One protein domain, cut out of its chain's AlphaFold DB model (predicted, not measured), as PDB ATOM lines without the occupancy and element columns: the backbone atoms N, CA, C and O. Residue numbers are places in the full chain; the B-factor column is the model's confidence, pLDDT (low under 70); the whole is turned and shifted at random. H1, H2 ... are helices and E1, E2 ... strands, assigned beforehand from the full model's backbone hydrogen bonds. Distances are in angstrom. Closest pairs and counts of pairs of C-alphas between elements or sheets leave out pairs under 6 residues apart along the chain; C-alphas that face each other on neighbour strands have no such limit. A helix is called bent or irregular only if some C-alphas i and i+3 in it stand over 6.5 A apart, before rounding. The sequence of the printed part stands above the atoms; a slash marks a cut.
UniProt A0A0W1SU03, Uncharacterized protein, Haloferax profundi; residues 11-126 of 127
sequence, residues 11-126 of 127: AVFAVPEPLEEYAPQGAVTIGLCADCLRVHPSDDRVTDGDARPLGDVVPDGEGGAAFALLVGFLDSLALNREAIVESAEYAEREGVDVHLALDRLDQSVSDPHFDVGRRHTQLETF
ATOM      1  N   ALA A  11      16.805 -39.665 -51.656       93.94
ATOM      2  CA  ALA A  11      15.373 -39.491 -51.503       93.94
ATOM      3  C   ALA A  11      14.869 -38.537 -52.591       93.94
ATOM      4  O   ALA A  11      15.362 -37.415 -52.700       93.94
ATOM      5  N   VAL A  12      13.911 -38.975 -53.407       95.44
ATOM      6  CA  VAL A  12      13.383 -38.196 -54.534       95.44
ATOM      7  C   VAL A  12      12.042 -37.573 -54.164       95.44
ATOM      8  O   VAL A  12      11.121 -38.284 -53.758       95.44
ATOM      9  N   PHE A  13      11.923 -36.264 -54.374       95.06
ATOM     10  CA  PHE A  13      10.748 -35.455 -54.059       95.06
ATOM     11  C   PHE A  13      10.242 -34.722 -55.303       95.06
ATOM     12  O   PHE A  13      11.044 -34.289 -56.132       95.06
ATOM     13  N   ALA A  14       8.923 -34.557 -55.419       95.50
ATOM     14  CA  ALA A  14       8.330 -33.637 -56.389       95.50
ATOM     15  C   ALA A  14       8.395 -32.214 -55.840       95.50
ATOM     16  O   ALA A  14       7.980 -31.976 -54.708       95.50
ATOM     17  N   VAL A  15       8.906 -31.282 -56.636       95.44
ATOM     18  CA  VAL A  15       8.961 -29.872 -56.258       95.44
ATOM     19  C   VAL A  15       7.538 -29.306 -56.229       95.44
ATOM     20  O   VAL A  15       6.820 -29.456 -57.220       95.44
ATOM     21  N   PRO A  16       7.116 -28.652 -55.132       95.00
ATOM     22  CA  PRO A  16       5.824 -27.980 -55.092       95.00
ATOM     23  C   PRO A  16       5.758 -26.839 -56.112       95.00
ATOM     24  O   PRO A  16       6.710 -26.068 -56.225       95.00
ATOM     25  N   GLU A  17       4.616 -26.680 -56.791       94.56
ATOM     26  CA  GLU A  17       4.402 -25.631 -57.809       94.56
ATOM     27  C   GLU A  17       4.814 -24.220 -57.320       94.56
ATOM     28  O   GLU A  17       5.501 -23.513 -58.057       94.56
ATOM     29  N   PRO A  18       4.514 -23.802 -56.067       94.25
ATOM     30  CA  PRO A  18       4.928 -22.487 -55.567       94.25
ATOM     31  C   PRO A  18       6.440 -22.304 -55.380       94.25
ATOM     32  O   PRO A  18       6.881 -21.177 -55.194       94.25
ATOM     33  N   LEU A  19       7.228 -23.384 -55.395       95.19
ATOM     34  CA  LEU A  19       8.676 -23.373 -55.161       95.19
ATOM     35  C   LEU A  19       9.491 -23.748 -56.411       95.19
ATOM     36  O   LEU A  19      10.717 -23.837 -56.333       95.19
ATOM     37  N   GLU A  20       8.851 -23.945 -57.570       93.31
ATOM     38  CA  GLU A  20       9.527 -24.322 -58.823       93.31
ATOM     39  C   GLU A  20      10.628 -23.338 -59.237       93.31
ATOM     40  O   GLU A  20      11.639 -23.746 -59.808       93.31
ATOM     41  N   GLU A  21      10.478 -22.048 -58.918       93.62
ATOM     42  CA  GLU A  21      11.491 -21.032 -59.227       93.62
ATOM     43  C   GLU A  21      12.811 -21.238 -58.470       93.62
ATOM     44  O   GLU A  21      13.872 -20.829 -58.944       93.62
ATOM     45  N   TYR A  22      12.750 -21.911 -57.318       94.12
ATOM     46  CA  TYR A  22      13.912 -22.254 -56.508       94.12
ATOM     47  C   TYR A  22      14.502 -23.609 -56.906       94.12
ATOM     48  O   TYR A  22      15.637 -23.916 -56.548       94.12
ATOM     49  N   ALA A  23      13.785 -24.425 -57.680       91.69
ATOM     50  CA  ALA A  23      14.267 -25.742 -58.056       91.69
ATOM     51  C   ALA A  23      15.598 -25.666 -58.822       91.69
ATOM     52  O   ALA A  23      15.753 -24.864 -59.756       91.69
ATOM     53  N   PRO A  24      16.570 -26.540 -58.504       87.69
ATOM     54  CA  PRO A  24      17.822 -26.586 -59.235       87.69
ATOM     55  C   PRO A  24      17.537 -26.877 -60.710       87.69
ATOM     56  O   PRO A  24      16.932 -27.888 -61.058       87.69
ATOM     57  N   GLN A  25      17.989 -25.973 -61.582       88.19
ATOM     58  CA  GLN A  25      17.825 -26.078 -63.038       88.19
ATOM     59  C   GLN A  25      16.353 -26.121 -63.503       88.19
ATOM     60  O   GLN A  25      16.088 -26.555 -64.623       88.19
ATOM     61  N   GLY A  26      15.407 -25.657 -62.676       85.88
ATOM     62  CA  GLY A  26      13.973 -25.698 -62.985       85.88
ATOM     63  C   GLY A  26      13.408 -27.119 -63.053       85.88
ATOM     64  O   GLY A  26      12.479 -27.373 -63.819       85.88
ATOM     65  N   ALA A  27      14.009 -28.065 -62.326       90.75
ATOM     66  CA  ALA A  27      13.549 -29.446 -62.296       90.75
ATOM     67  C   ALA A  27      12.233 -29.592 -61.515       90.75
ATOM     68  O   ALA A  27      12.055 -28.997 -60.459       90.75
ATOM     69  N   VAL A  28      11.341 -30.453 -62.008       92.94
ATOM     70  CA  VAL A  28      10.075 -30.800 -61.331       92.94
ATOM     71  C   VAL A  28      10.268 -31.801 -60.188       92.94
ATOM     72  O   VAL A  28       9.378 -32.005 -59.367       92.94
ATOM     73  N   THR A  29      11.433 -32.440 -60.136       94.62
ATOM     74  CA  THR A  29      11.807 -33.433 -59.132       94.62
ATOM     75  C   THR A  29      13.250 -33.218 -58.706       94.62
ATOM     76  O   THR A  29      14.123 -32.904 -59.520       94.62
ATOM     77  N   ILE A  30      13.510 -33.404 -57.416       95.81
ATOM     78  CA  ILE A  30      14.840 -33.274 -56.822       95.81
ATOM     79  C   ILE A  30      15.207 -34.531 -56.042       95.81
ATOM     80  O   ILE A  30      14.342 -35.179 -55.458       95.81
ATOM     81  N   GLY A  31      16.490 -34.872 -56.036       95.50
ATOM     82  CA  GLY A  31      17.075 -35.881 -55.159       95.50
ATOM     83  C   GLY A  31      17.815 -35.211 -54.005       95.50
ATOM     84  O   GLY A  31      18.640 -34.334 -54.253       95.50
ATOM     85  N   LEU A  32      17.532 -35.617 -52.768       95.38
ATOM     86  CA  LEU A  32      18.311 -35.284 -51.574       95.38
ATOM     87  C   LEU A  32      19.131 -36.507 -51.168       95.38
ATOM     88  O   LEU A  32      18.572 -37.552 -50.828       95.38
ATOM     89  N   CYS A  33      20.453 -36.375 -51.174       95.06
ATOM     90  CA  CYS A  33      21.330 -37.449 -50.730       95.06
ATOM     91  C   CYS A  33      21.248 -37.657 -49.211       95.06
ATOM     92  O   CYS A  33      21.415 -36.707 -48.446       95.06
ATOM     93  N   ALA A  34      21.069 -38.909 -48.784       92.81
ATOM     94  CA  ALA A  34      21.003 -39.280 -47.370       92.81
ATOM     95  C   ALA A  34      22.357 -39.212 -46.638       92.81
ATOM     96  O   ALA A  34      22.381 -39.126 -45.414       92.81
ATOM     97  N   ASP A  35      23.471 -39.218 -47.375       93.00
ATOM     98  CA  ASP A  35      24.818 -39.232 -46.796       93.00
ATOM     99  C   ASP A  35      25.462 -37.843 -46.741       93.00
ATOM    100  O   ASP A  35      26.057 -37.486 -45.727       93.00
ATOM    101  N   CYS A  36      25.355 -37.058 -47.820       94.69
ATOM    102  CA  CYS A  36      26.062 -35.778 -47.949       94.69
ATOM    103  C   CYS A  36      25.152 -34.542 -47.982       94.69
ATOM    104  O   CYS A  36      25.658 -33.416 -48.003       94.69
ATOM    105  N   LEU A  37      23.826 -34.728 -47.990       95.12
ATOM    106  CA  LEU A  37      22.802 -33.670 -48.046       95.12
ATOM    107  C   LEU A  37      22.874 -32.738 -49.253       95.12
ATOM    108  O   LEU A  37      22.337 -31.631 -49.226       95.12
ATOM    109  N   ARG A  38      23.544 -33.153 -50.325       94.88
ATOM    110  CA  ARG A  38      23.458 -32.415 -51.580       94.88
ATOM    111  C   ARG A  38      22.110 -32.665 -52.236       94.88
ATOM    112  O   ARG A  38      21.572 -33.771 -52.169       94.88
ATOM    113  N   VAL A  39      21.597 -31.607 -52.853       94.94
ATOM    114  CA  VAL A  39      20.352 -31.627 -53.610       94.94
ATOM    115  C   VAL A  39      20.677 -31.501 -55.088       94.94
ATOM    116  O   VAL A  39      21.411 -30.601 -55.505       94.94
ATOM    117  N   HIS A  40      20.115 -32.401 -55.884       94.50
ATOM    118  CA  HIS A  40      20.319 -32.459 -57.324       94.50
ATOM    119  C   HIS A  40      18.980 -32.494 -58.056       94.50
ATOM    120  O   HIS A  40      18.004 -33.019 -57.517       94.50
ATOM    121  N   PRO A  41      18.905 -31.971 -59.293       94.31
ATOM    122  CA  PRO A  41      17.773 -32.277 -60.153       94.31
ATOM    123  C   PRO A  41      17.737 -33.789 -60.398       94.31
ATOM    124  O   PRO A  41      18.776 -34.417 -60.616       94.31
ATOM    125  N   SER A  42      16.545 -34.368 -60.361       92.56
ATOM    126  CA  SER A  42      16.335 -35.791 -60.605       92.56
ATOM    127  C   SER A  42      15.250 -35.974 -61.652       92.56
ATOM    128  O   SER A  42      14.268 -35.244 -61.640       92.56
ATOM    129  N   ASP A  43      15.410 -36.965 -62.526       88.31
ATOM    130  CA  ASP A  43      14.367 -37.426 -63.455       88.31
ATOM    131  C   ASP A  43      13.694 -38.721 -62.952       88.31
ATOM    132  O   ASP A  43      12.901 -39.353 -63.661       88.31
ATOM    133  N   ASP A  44      14.044 -39.162 -61.740       88.50
ATOM    134  CA  ASP A  44      13.482 -40.363 -61.140       88.50
ATOM    135  C   ASP A  44      12.076 -40.131 -60.588       88.50
ATOM    136  O   ASP A  44      11.607 -39.014 -60.375       88.50
ATOM    137  N   ARG A  45      11.381 -41.240 -60.330       87.62
ATOM    138  CA  ARG A  45      10.077 -41.190 -59.671       87.62
ATOM    139  C   ARG A  45      10.234 -40.773 -58.216       87.62
ATOM    140  O   ARG A  45      11.147 -41.243 -57.542       87.62
ATOM    141  N   VAL A  46       9.270 -39.978 -57.748       89.69
ATOM    142  CA  VAL A  46       9.100 -39.657 -56.330       89.69
ATOM    143  C   VAL A  46       9.112 -40.943 -55.515       89.69
ATOM    144  O   VAL A  46       8.490 -41.947 -55.875       89.69
ATOM    145  N   THR A  47       9.875 -40.900 -54.438       85.06
ATOM    146  CA  THR A  47       9.946 -41.964 -53.448       85.06
ATOM    147  C   THR A  47       9.066 -41.568 -52.272       85.06
ATOM    148  O   THR A  47       9.208 -40.457 -51.772       85.06
ATOM    149  N   ASP A  48       8.202 -42.469 -51.813       79.62
ATOM    150  CA  ASP A  48       7.253 -42.210 -50.725       79.62
ATOM    151  C   ASP A  48       7.405 -43.237 -49.595       79.62
ATOM    152  O   ASP A  48       7.735 -44.404 -49.845       79.62
ATOM    153  N   GLY A  49       7.090 -42.811 -48.371       78.44
ATOM    154  CA  GLY A  49       6.948 -43.666 -47.197       78.44
ATOM    155  C   GLY A  49       8.243 -43.974 -46.445       78.44
ATOM    156  O   GLY A  49       9.353 -43.684 -46.891       78.44
ATOM    157  N   ASP A  50       8.083 -44.650 -45.306       76.00
ATOM    158  CA  ASP A  50       9.139 -44.890 -44.307       76.00
ATOM    159  C   ASP A  50      10.365 -45.669 -44.823       76.00
ATOM    160  O   ASP A  50      11.424 -45.648 -44.206       76.00
ATOM    161  N   ALA A  51      10.231 -46.400 -45.936       73.94
ATOM    162  CA  ALA A  51      11.329 -47.170 -46.531       73.94
ATOM    163  C   ALA A  51      12.244 -46.327 -47.440       73.94
ATOM    164  O   ALA A  51      13.245 -46.841 -47.947       73.94
ATOM    165  N   ARG A  52      11.895 -45.060 -47.685       89.19
ATOM    166  CA  ARG A  52      12.724 -44.106 -48.424       89.19
ATOM    167  C   ARG A  52      13.995 -43.778 -47.627       89.19
ATOM    168  O   ARG A  52      13.934 -43.717 -46.399       89.19
ATOM    169  N   PRO A  53      15.130 -43.486 -48.289       86.81
ATOM    170  CA  PRO A  53      16.245 -42.820 -47.621       86.81
ATOM    171  C   PRO A  53      15.755 -41.575 -46.856       86.81
ATOM    172  O   PRO A  53      14.972 -40.794 -47.386       86.81
ATOM    173  N   LEU A  54      16.166 -41.396 -45.600       88.81
ATOM    174  CA  LEU A  54      15.664 -40.325 -44.721       88.81
ATOM    175  C   LEU A  54      14.147 -40.363 -44.428       88.81
ATOM    176  O   LEU A  54      13.604 -39.349 -43.998       88.81
ATOM    177  N   GLY A  55      13.433 -41.473 -44.647       85.38
ATOM    178  CA  GLY A  55      11.984 -41.563 -44.400       85.38
ATOM    179  C   GLY A  55      11.572 -41.340 -42.936       85.38
ATOM    180  O   GLY A  55      10.453 -40.921 -42.660       85.38
ATOM    181  N   ASP A  56      12.484 -41.558 -41.991       85.50
ATOM    182  CA  ASP A  56      12.324 -41.286 -40.559       85.50
ATOM    183  C   ASP A  56      12.647 -39.833 -40.157       85.50
ATOM    184  O   ASP A  56      12.306 -39.396 -39.051       85.50
ATOM    185  N   VAL A  57      13.274 -39.074 -41.058       90.31
ATOM    186  CA  VAL A  57      13.742 -37.702 -40.826       90.31
ATOM    187  C   VAL A  57      12.927 -36.693 -41.626       90.31
ATOM    188  O   VAL A  57      12.403 -35.737 -41.055       90.31
ATOM    189  N   VAL A  58      12.824 -36.904 -42.939       91.50
ATOM    190  CA  VAL A  58      12.139 -36.028 -43.888       91.50
ATOM    191  C   VAL A  58      10.706 -36.524 -44.073       91.50
ATOM    192  O   VAL A  58      10.518 -37.631 -44.593       91.50
ATOM    193  N   PRO A  59       9.697 -35.720 -43.686       89.69
ATOM    194  CA  PRO A  59       8.294 -36.083 -43.856       89.69
ATOM    195  C   PRO A  59       7.911 -36.341 -45.318       89.69
ATOM    196  O   PRO A  59       8.609 -35.940 -46.246       89.69
ATOM    197  N   ASP A  60       6.778 -37.005 -45.528       89.94
ATOM    198  CA  ASP A  60       6.202 -37.192 -46.862       89.94
ATOM    199  C   ASP A  60       5.460 -35.941 -47.365       89.94
ATOM    200  O   ASP A  60       5.124 -35.031 -46.605       89.94
ATOM    201  N   GLY A  61       5.149 -35.936 -48.664       91.69
ATOM    202  CA  GLY A  61       4.319 -34.910 -49.294       91.69
ATOM    203  C   GLY A  61       5.055 -33.603 -49.598       91.69
ATOM    204  O   GLY A  61       6.284 -33.527 -49.568       91.69
ATOM    205  N   GLU A  62       4.280 -32.565 -49.920       94.62
ATOM    206  CA  GLU A  62       4.811 -31.275 -50.383       94.62
ATOM    207  C   GLU A  62       5.635 -30.556 -49.305       94.62
ATOM    208  O   GLU A  62       6.658 -29.949 -49.619       94.62
ATOM    209  N   GLY A  63       5.268 -30.696 -48.026       95.88
ATOM    210  CA  GLY A  63       6.062 -30.159 -46.917       95.88
ATOM    211  C   GLY A  63       7.449 -30.804 -46.811       95.88
ATOM    212  O   GLY A  63       8.442 -30.111 -46.594       95.88
ATOM    213  N   GLY A  64       7.544 -32.119 -47.033       95.25
ATOM    214  CA  GLY A  64       8.818 -32.836 -47.104       95.25
ATOM    215  C   GLY A  64       9.682 -32.405 -48.287       95.25
ATOM    216  O   GLY A  64      10.889 -32.213 -48.146       95.25
ATOM    217  N   ALA A  65       9.057 -32.182 -49.443       95.56
ATOM    218  CA  ALA A  65       9.742 -31.669 -50.624       95.56
ATOM    219  C   ALA A  65      10.288 -30.247 -50.417       95.56
ATOM    220  O   ALA A  65      11.430 -29.961 -50.778       95.56
ATOM    221  N   ALA A  66       9.503 -29.366 -49.791       97.38
ATOM    222  CA  ALA A  66       9.939 -28.022 -49.429       97.38
ATOM    223  C   ALA A  66      11.078 -28.041 -48.401       97.38
ATOM    224  O   ALA A  66      12.050 -27.301 -48.539       97.38
ATOM    225  N   PHE A  67      11.018 -28.946 -47.421       97.19
ATOM    226  CA  PHE A  67      12.125 -29.174 -46.496       97.19
ATOM    227  C   PHE A  67      13.397 -29.648 -47.218       97.19
ATOM    228  O   PHE A  67      14.488 -29.145 -46.951       97.19
ATOM    229  N   ALA A  68      13.280 -30.575 -48.172       96.25
ATOM    230  CA  ALA A  68      14.419 -31.033 -48.962       96.25
ATOM    231  C   ALA A  68      15.041 -29.896 -49.796       96.25
ATOM    232  O   ALA A  68      16.266 -29.777 -49.845       96.25
ATOM    233  N   LEU A  69      14.221 -29.020 -50.391       96.19
ATOM    234  CA  LEU A  69      14.694 -27.806 -51.071       96.19
ATOM    235  C   LEU A  69      15.437 -26.875 -50.115       96.19
ATOM    236  O   LEU A  69      16.556 -26.464 -50.420       96.19
ATOM    237  N   LEU A  70      14.857 -26.594 -48.944       96.56
ATOM    238  CA  LEU A  70      15.482 -25.783 -47.900       96.56
ATOM    239  C   LEU A  70      16.895 -26.285 -47.578       96.56
ATOM    240  O   LEU A  70      17.835 -25.491 -47.583       96.56
ATOM    241  N   VAL A  71      17.060 -27.595 -47.349       96.06
ATOM    242  CA  VAL A  71      18.363 -28.221 -47.055       96.06
ATOM    243  C   VAL A  71      19.391 -27.927 -48.149       96.06
ATOM    244  O   VAL A  71      20.541 -27.611 -47.836       96.06
ATOM    245  N   GLY A  72      18.973 -27.938 -49.417       95.06
ATOM    246  CA  GLY A  72      19.820 -27.609 -50.565       95.06
ATOM    247  C   GLY A  72      20.376 -26.181 -50.574       95.06
ATOM    248  O   GLY A  72      21.362 -25.926 -51.258       95.06
ATOM    249  N   PHE A  73      19.795 -25.264 -49.797       95.25
ATOM    250  CA  PHE A  73      20.209 -23.859 -49.723       95.25
ATOM    251  C   PHE A  73      21.014 -23.498 -48.471       95.25
ATOM    252  O   PHE A  73      21.561 -22.390 -48.388       95.25
ATOM    253  N   LEU A  74      21.088 -24.399 -47.485       94.44
ATOM    254  CA  LEU A  74      21.740 -24.135 -46.197       94.44
ATOM    255  C   LEU A  74      23.270 -24.060 -46.297       94.44
ATOM    256  O   LEU A  74      23.920 -23.513 -45.398       94.44
ATOM    257  N   ASP A  75      23.866 -24.498 -47.405       91.12
ATOM    258  CA  ASP A  75      25.290 -24.296 -47.689       91.12
ATOM    259  C   ASP A  75      25.671 -22.796 -47.684       91.12
ATOM    260  O   ASP A  75      26.763 -22.418 -47.233       91.12
ATOM    261  N   SER A  76      24.728 -21.911 -48.038       91.19
ATOM    262  CA  SER A  76      24.904 -20.458 -48.071       91.19
ATOM    263  C   SER A  76      23.633 -19.657 -47.732       91.19
ATOM    264  O   SER A  76      22.929 -19.158 -48.612       91.19
ATOM    265  N   LEU A  77      23.402 -19.392 -46.434       87.50
ATOM    266  CA  LEU A  77      22.261 -18.569 -45.980       87.50
ATOM    267  C   LEU A  77      22.237 -17.162 -46.591       87.50
ATOM    268  O   LEU A  77      21.176 -16.597 -46.837       87.50
ATOM    269  N   ALA A  78      23.414 -16.570 -46.805       88.94
ATOM    270  CA  ALA A  78      23.515 -15.199 -47.294       88.94
ATOM    271  C   ALA A  78      23.089 -15.065 -48.762       88.94
ATOM    272  O   ALA A  78      22.538 -14.032 -49.138       88.94
ATOM    273  N   LEU A  79      23.363 -16.082 -49.585       91.81
ATOM    274  CA  LEU A  79      23.037 -16.057 -51.012       91.81
ATOM    275  C   LEU A  79      21.603 -16.514 -51.277       91.81
ATOM    276  O   LEU A  79      20.972 -16.005 -52.195       91.81
ATOM    277  N   ASN A  80      21.086 -17.418 -50.446       93.19
ATOM    278  CA  ASN A  80      19.824 -18.106 -50.699       93.19
ATOM    279  C   ASN A  80      18.686 -17.636 -49.778       93.19
ATOM    280  O   ASN A  80      17.761 -18.393 -49.505       93.19
ATOM    281  N   ARG A  81      18.751 -16.398 -49.262       93.50
ATOM    282  CA  ARG A  81      17.823 -15.906 -48.227       93.50
ATOM    283  C   ARG A  81      16.350 -16.094 -48.583       93.50
ATOM    284  O   ARG A  81      15.596 -16.575 -47.750       93.50
ATOM    285  N   GLU A  82      15.954 -15.657 -49.770       94.50
ATOM    286  CA  GLU A  82      14.557 -15.700 -50.211       94.50
ATOM    287  C   GLU A  82      14.068 -17.147 -50.344       94.50
ATOM    288  O   GLU A  82      13.107 -17.524 -49.685       94.50
ATOM    289  N   ALA A  83      14.833 -17.986 -51.049       95.12
ATOM    290  CA  ALA A  83      14.545 -19.411 -51.205       95.12
ATOM    291  C   ALA A  83      14.414 -20.149 -49.859       95.12
ATOM    292  O   ALA A  83      13.523 -20.979 -49.690       95.12
ATOM    293  N   ILE A  84      15.280 -19.829 -48.890       96.31
ATOM    294  CA  ILE A  84      15.248 -20.399 -47.535       96.31
ATOM    295  C   ILE A  84      13.952 -20.029 -46.814       96.31
ATOM    296  O   ILE A  84      13.312 -20.908 -46.244       96.31
ATOM    297  N   VAL A  85      13.577 -18.748 -46.824       95.88
ATOM    298  CA  VAL A  85      12.371 -18.270 -46.131       95.88
ATOM    299  C   VAL A  85      11.126 -18.892 -46.753       95.88
ATOM    300  O   VAL A  85      10.342 -19.502 -46.034       95.88
ATOM    301  N   GLU A  86      10.984 -18.819 -48.076       96.88
ATOM    302  CA  GLU A  86       9.809 -19.353 -48.773       96.88
ATOM    303  C   GLU A  86       9.680 -20.872 -48.593       96.88
ATOM    304  O   GLU A  86       8.597 -21.373 -48.291       96.88
ATOM    305  N   SER A  87      10.790 -21.613 -48.693       96.62
ATOM    306  CA  SER A  87      10.777 -23.068 -48.492       96.62
ATOM    307  C   SER A  87      10.429 -23.443 -47.049       96.62
ATOM    308  O   SER A  87       9.657 -24.375 -46.831       96.62
ATOM    309  N   ALA A  88      10.964 -22.716 -46.060       96.56
ATOM    310  CA  ALA A  88      10.668 -22.960 -44.650       96.56
ATOM    311  C   ALA A  88       9.204 -22.639 -44.311       96.56
ATOM    312  O   ALA A  88       8.517 -23.466 -43.720       96.56
ATOM    313  N   GLU A  89       8.698 -21.476 -44.729       96.75
ATOM    314  CA  GLU A  89       7.302 -21.090 -44.496       96.75
ATOM    315  C   GLU A  89       6.316 -22.048 -45.166       96.75
ATOM    316  O   GLU A  89       5.266 -22.362 -44.600       96.75
ATOM    317  N   TYR A  90       6.640 -22.512 -46.373       97.56
ATOM    318  CA  TYR A  90       5.824 -23.488 -47.075       97.56
ATOM    319  C   TYR A  90       5.826 -24.840 -46.350       97.56
ATOM    320  O   TYR A  90       4.757 -25.399 -46.112       97.56
ATOM    321  N   ALA A  91       6.996 -25.336 -45.936       97.12
ATOM    322  CA  ALA A  91       7.108 -26.584 -45.182       97.12
ATOM    323  C   ALA A  91       6.285 -26.545 -43.879       97.12
ATOM    324  O   ALA A  91       5.488 -27.451 -43.626       97.12
ATOM    325  N   GLU A  92       6.395 -25.463 -43.104       96.81
ATOM    326  CA  GLU A  92       5.626 -25.251 -41.869       96.81
ATOM    327  C   GLU A  92       4.114 -25.194 -42.126       96.81
ATOM    328  O   GLU A  92       3.318 -25.772 -41.381       96.81
ATOM    329  N   ARG A  93       3.688 -24.537 -43.213       97.12
ATOM    330  CA  ARG A  93       2.271 -24.463 -43.605       97.12
ATOM    331  C   ARG A  93       1.691 -25.836 -43.940       97.12
ATOM    332  O   ARG A  93       0.533 -26.089 -43.611       97.12
ATOM    333  N   GLU A  94       2.501 -26.705 -44.531       96.75
ATOM    334  CA  GLU A  94       2.163 -28.102 -44.821       96.75
ATOM    335  C   GLU A  94       2.360 -29.037 -43.609       96.75
ATOM    336  O   GLU A  94       2.157 -30.248 -43.705       96.75
ATOM    337  N   GLY A  95       2.692 -28.485 -42.436       95.50
ATOM    338  CA  GLY A  95       2.740 -29.205 -41.163       95.50
ATOM    339  C   GLY A  95       4.089 -29.841 -40.828       95.50
ATOM    340  O   GLY A  95       4.148 -30.684 -39.929       95.50
ATOM    341  N   VAL A  96       5.163 -29.463 -41.525       96.31
ATOM    342  CA  VAL A  96       6.532 -29.884 -41.208       96.31
ATOM    343  C   VAL A  96       7.167 -28.895 -40.240       96.31
ATOM    344  O   VAL A  96       7.422 -27.758 -40.612       96.31
ATOM    345  N   ASP A  97       7.486 -29.361 -39.031       95.88
ATOM    346  CA  ASP A  97       8.332 -28.621 -38.086       95.88
ATOM    347  C   ASP A  97       9.782 -28.644 -38.594       95.88
ATOM    348  O   ASP A  97      10.484 -29.661 -38.500       95.88
ATOM    349  N   VAL A  98      10.215 -27.532 -39.186       95.44
ATOM    350  CA  VAL A  98      11.501 -27.395 -39.879       95.44
ATOM    351  C   VAL A  98      12.664 -27.556 -38.910       95.44
ATOM    352  O   VAL A  98      13.656 -28.210 -39.235       95.44
ATOM    353  N   HIS A  99      12.552 -26.996 -37.708       94.88
ATOM    354  CA  HIS A  99      13.615 -27.072 -36.710       94.88
ATOM    355  C   HIS A  99      13.772 -28.490 -36.163       94.88
ATOM    356  O   HIS A  99      14.895 -28.978 -36.045       94.88
ATOM    357  N   LEU A 100      12.664 -29.182 -35.893       94.25
ATOM    358  CA  LEU A 100      12.692 -30.584 -35.483       94.25
ATOM    359  C   LEU A 100      13.248 -31.492 -36.586       94.25
ATOM    360  O   LEU A 100      13.999 -32.424 -36.297       94.25
ATOM    361  N   ALA A 101      12.884 -31.241 -37.844       94.44
ATOM    362  CA  ALA A 101      13.395 -32.004 -38.975       94.44
ATOM    363  C   ALA A 101      14.905 -31.774 -39.187       94.44
ATOM    364  O   ALA A 101      15.628 -32.740 -39.419       94.44
ATOM    365  N   LEU A 102      15.409 -30.541 -39.029       95.00
ATOM    366  CA  LEU A 102      16.851 -30.244 -39.074       95.00
ATOM    367  C   LEU A 102      17.626 -30.892 -37.923       95.00
ATOM    368  O   LEU A 102      18.691 -31.455 -38.166       95.00
ATOM    369  N   ASP A 103      17.089 -30.864 -36.701       94.50
ATOM    370  CA  ASP A 103      17.705 -31.517 -35.537       94.50
ATOM    371  C   ASP A 103      17.847 -33.032 -35.756       94.50
ATOM    372  O   ASP A 103      18.906 -33.618 -35.525       94.50
ATOM    373  N   ARG A 104      16.803 -33.676 -36.293       93.56
ATOM    374  CA  ARG A 104      16.849 -35.098 -36.669       93.56
ATOM    375  C   ARG A 104      17.835 -35.370 -37.801       93.56
ATOM    376  O   ARG A 104      18.499 -36.406 -37.786       93.56
ATOM    377  N   LEU A 105      17.938 -34.462 -38.767       93.75
ATOM    378  CA  LEU A 105      18.863 -34.580 -39.892       93.75
ATOM    379  C   LEU A 105      20.322 -34.530 -39.426       93.75
ATOM    380  O   LEU A 105      21.102 -35.397 -39.814       93.75
ATOM    381  N   ASP A 106      20.670 -33.589 -38.542       93.56
ATOM    382  CA  ASP A 106      22.011 -33.468 -37.942       93.56
ATOM    383  C   ASP A 106      22.432 -34.746 -37.197       93.56
ATOM    384  O   ASP A 106      23.594 -35.142 -37.220       93.56
ATOM    385  N   GLN A 107      21.471 -35.445 -36.585       91.31
ATOM    386  CA  GLN A 107      21.716 -36.693 -35.854       91.31
ATOM    387  C   GLN A 107      21.816 -37.933 -36.754       91.31
ATOM    388  O   GLN A 107      22.395 -38.941 -36.339       91.31
ATOM    389  N   SER A 108      21.230 -37.890 -37.952       89.31
ATOM    390  CA  SER A 108      21.068 -39.071 -38.815       89.31
ATOM    391  C   SER A 108      22.127 -39.166 -39.910       89.31
ATOM    392  O   SER A 108      22.438 -40.260 -40.380       89.31
ATOM    393  N   VAL A 109      22.690 -38.032 -40.321       87.81
ATOM    394  CA  VAL A 109      23.596 -37.942 -41.468       87.81
ATOM    395  C   VAL A 109      25.047 -38.043 -41.015       87.81
ATOM    396  O   VAL A 109      25.463 -37.410 -40.048       87.81
ATOM    397  N   SER A 110      25.841 -38.835 -41.737       83.94
ATOM    398  CA  SER A 110      27.211 -39.150 -41.324       83.94
ATOM    399  C   SER A 110      28.286 -38.194 -41.855       83.94
ATOM    400  O   SER A 110      29.246 -37.929 -41.132       83.94
ATOM    401  N   ASP A 111      28.147 -37.675 -43.080       88.62
ATOM    402  CA  ASP A 111      29.160 -36.819 -43.722       88.62
ATOM    403  C   ASP A 111      28.517 -35.684 -44.545       88.62
ATOM    404  O   ASP A 111      28.661 -35.622 -45.771       88.62
ATOM    405  N   PRO A 112      27.755 -34.781 -43.897       92.81
ATOM    406  CA  PRO A 112      27.096 -33.692 -44.600       92.81
ATOM    407  C   PRO A 112      28.129 -32.712 -45.175       92.81
ATOM    408  O   PRO A 112      29.111 -32.344 -44.530       92.81
ATOM    409  N   HIS A 113      27.882 -32.211 -46.388       93.75
ATOM    410  CA  HIS A 113      28.799 -31.268 -47.043       93.75
ATOM    411  C   HIS A 113      28.846 -29.873 -46.383       93.75
ATOM    412  O   HIS A 113      29.682 -29.041 -46.750       93.75
ATOM    413  N   PHE A 114      27.958 -29.608 -45.423       92.94
ATOM    414  CA  PHE A 114      27.968 -28.445 -44.543       92.94
ATOM    415  C   PHE A 114      27.685 -28.864 -43.095       92.94
ATOM    416  O   PHE A 114      27.140 -29.926 -42.826       92.94
ATOM    417  N   ASP A 115      28.039 -27.991 -42.157       92.25
ATOM    418  CA  ASP A 115      27.792 -28.181 -40.725       92.25
ATOM    419  C   ASP A 115      26.306 -27.919 -40.406       92.25
ATOM    420  O   ASP A 115      25.897 -26.757 -40.292       92.25
ATOM    421  N   VAL A 116      25.494 -28.983 -40.348       92.75
ATOM    422  CA  VAL A 116      24.029 -28.906 -40.190       92.75
ATOM    423  C   VAL A 116      23.665 -28.230 -38.873       92.75
ATOM    424  O   VAL A 116      22.965 -27.218 -38.906       92.75
ATOM    425  N   GLY A 117      24.215 -28.680 -37.742       91.44
ATOM    426  CA  GLY A 117      23.988 -28.061 -36.434       91.44
ATOM    427  C   GLY A 117      24.310 -26.562 -36.403       91.44
ATOM    428  O   GLY A 117      23.503 -25.749 -35.934       91.44
ATOM    429  N   ARG A 118      25.441 -26.132 -36.983       92.31
ATOM    430  CA  ARG A 118      25.766 -24.698 -37.084       92.31
ATOM    431  C   ARG A 118      24.753 -23.938 -37.932       92.31
ATOM    432  O   ARG A 118      24.446 -22.788 -37.611       92.31
ATOM    433  N   ARG A 119      24.270 -24.528 -39.026       93.00
ATOM    434  CA  ARG A 119      23.299 -23.882 -39.922       93.00
ATOM    435  C   ARG A 119      21.914 -23.811 -39.325       93.00
ATOM    436  O   ARG A 119      21.279 -22.770 -39.452       93.00
ATOM    437  N   HIS A 120      21.505 -24.837 -38.597       93.25
ATOM    438  CA  HIS A 120      20.274 -24.837 -37.824       93.25
ATOM    439  C   HIS A 120      20.280 -23.708 -36.783       93.25
ATOM    440  O   HIS A 120      19.384 -22.867 -36.809       93.25
ATOM    441  N   THR A 121      21.339 -23.563 -35.977       92.44
ATOM    442  CA  THR A 121      21.443 -22.438 -35.017       92.44
ATOM    443  C   THR A 121      21.393 -21.067 -35.708       92.44
ATOM    444  O   THR A 121      20.812 -20.111 -35.195       92.44
ATOM    445  N   GLN A 122      22.017 -20.933 -36.882       91.62
ATOM    446  CA  GLN A 122      21.963 -19.688 -37.654       91.62
ATOM    447  C   GLN A 122      20.557 -19.405 -38.190       91.62
ATOM    448  O   GLN A 122      20.140 -18.247 -38.178       91.62
ATOM    449  N   LEU A 123      19.839 -20.442 -38.624       91.31
ATOM    450  CA  LEU A 123      18.479 -20.345 -39.142       91.31
ATOM    451  C   LEU A 123      17.495 -19.857 -38.066       91.31
ATOM    452  O   LEU A 123      16.694 -18.978 -38.352       91.31
ATOM    453  N   GLU A 124      17.626 -20.325 -36.821       88.75
ATOM    454  CA  GLU A 124      16.808 -19.876 -35.673       88.75
ATOM    455  C   GLU A 124      16.926 -18.376 -35.366       88.75
ATOM    456  O   GLU A 124      16.032 -17.787 -34.769       88.75
ATOM    457  N   THR A 125      18.046 -17.748 -35.730       86.25
ATOM    458  CA  THR A 125      18.234 -16.294 -35.567       86.25
ATOM    459  C   THR A 125      17.804 -15.515 -36.817       86.25
ATOM    460  O   THR A 125      17.715 -14.287 -36.794       86.25
ATOM    461  N   PHE A 126      17.632 -16.213 -37.938       82.12
ATOM    462  CA  PHE A 126      17.452 -15.640 -39.266       82.12
ATOM    463  C   PHE A 126      15.985 -15.539 -39.695       82.12
ATOM    464  O   PHE A 126      15.643 -14.573 -40.393       82.12
TER     465      PHE A 126
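AT A GLANCE: This is residues 11 to 126 of the 127 residues of an uncharacterized protein of Haloferax profundi (UniProt A0A0W1SU03). A long helix, H2, runs through the middle of the domain, with a small antiparallel sheet of three strands covering one side of it and H3 folded back along another side as a helical hairpin. Across the far side of H2 from the sheet stands a second helical hairpin, H4 and H5, while short H1 sits at the rim near H2 and H3. The printed part has 116 residues, with named elements in the order E1, H1, E2, E3, H2, H3, H4, H5; the sheet's order is E1, E2, E3, and the class is mostly helix. The whole is compact, with a radius of gyration of the C-alphas of 12.5 A, and spans 34 by 28 by 25 A.

HOW THE PARTS SIT: E1, residues 11 to 14, is antiparallel to E2, residues 29 to 33, with N 11 and O 32 2.9 A apart, within hydrogen-bond range. E2 and E3, residues 39 to 41, form a hairpin, with N 31 and O 40 at 2.8 A. H2, residues 61 to 76, is on the sheet, in two layers, a helix over one face; its height over the sheet is 9.1 A, and it runs across the strands, at 66 degrees to E1 on the local plane. The closest C-alphas of E1 and H2 are those of Phe 13 and Ala 65, 5.2 A apart. H1, residues 17 to 22, is not on the sheet; it only just touches H3, residues 81 to 93, with 3 pairs of C-alphas within 8 A, Tyr 22 and Ala 83 closest at 6.1 A. H2 and H3, a helical hairpin, touch at a shallow tilt of 26 degrees, opposite ways, the C-alphas of Gly 63 and Ala 91 closest at 4.1 A. H4, residues 98 to 108, and H5, residues 116 to 126, form a helical hairpin at a shallow tilt of 14 degrees, closest at the C-alphas of Asp 106 and Val 116, 5.5 A. H3 and H4 touch only at the corner, and only just, with 3 pairs within 8 A. H5 is close to H2 but not clearly touching, about perpendicular at 85 degrees. Every O i to N i+4 pair is within hydrogen-bond range in H3 and H4, against 9 of 12 in H2, 6 of 7 in H5 and 0 of 2 in H1, where 2 of 3 O i to N i+3 pairs are.

IN THESE COORDINATES: E1 begins at C-alpha 11, (15.373, -39.491, -51.503). E2 is 13.3 A long, H2 25.2 A, H3 18.3 A, H4 15.1 A and H5 14.8 A. H1 and H2 are irregular: C-alphas 18 and 21 are 7.7 A apart, and C-alphas 72 and 75 7.0 A. H5 ends at C-alpha 126, (17.452, -15.640, -39.266).

THE WHOLE: The two C-alphas farthest apart, those of Arg 45 and Thr 125, are 35.6 A apart. The link from E3 to H2, residues 42 to 60, is long. The printed part has no cut, its mean pLDDT is 92.4, and no printed residue is under 70.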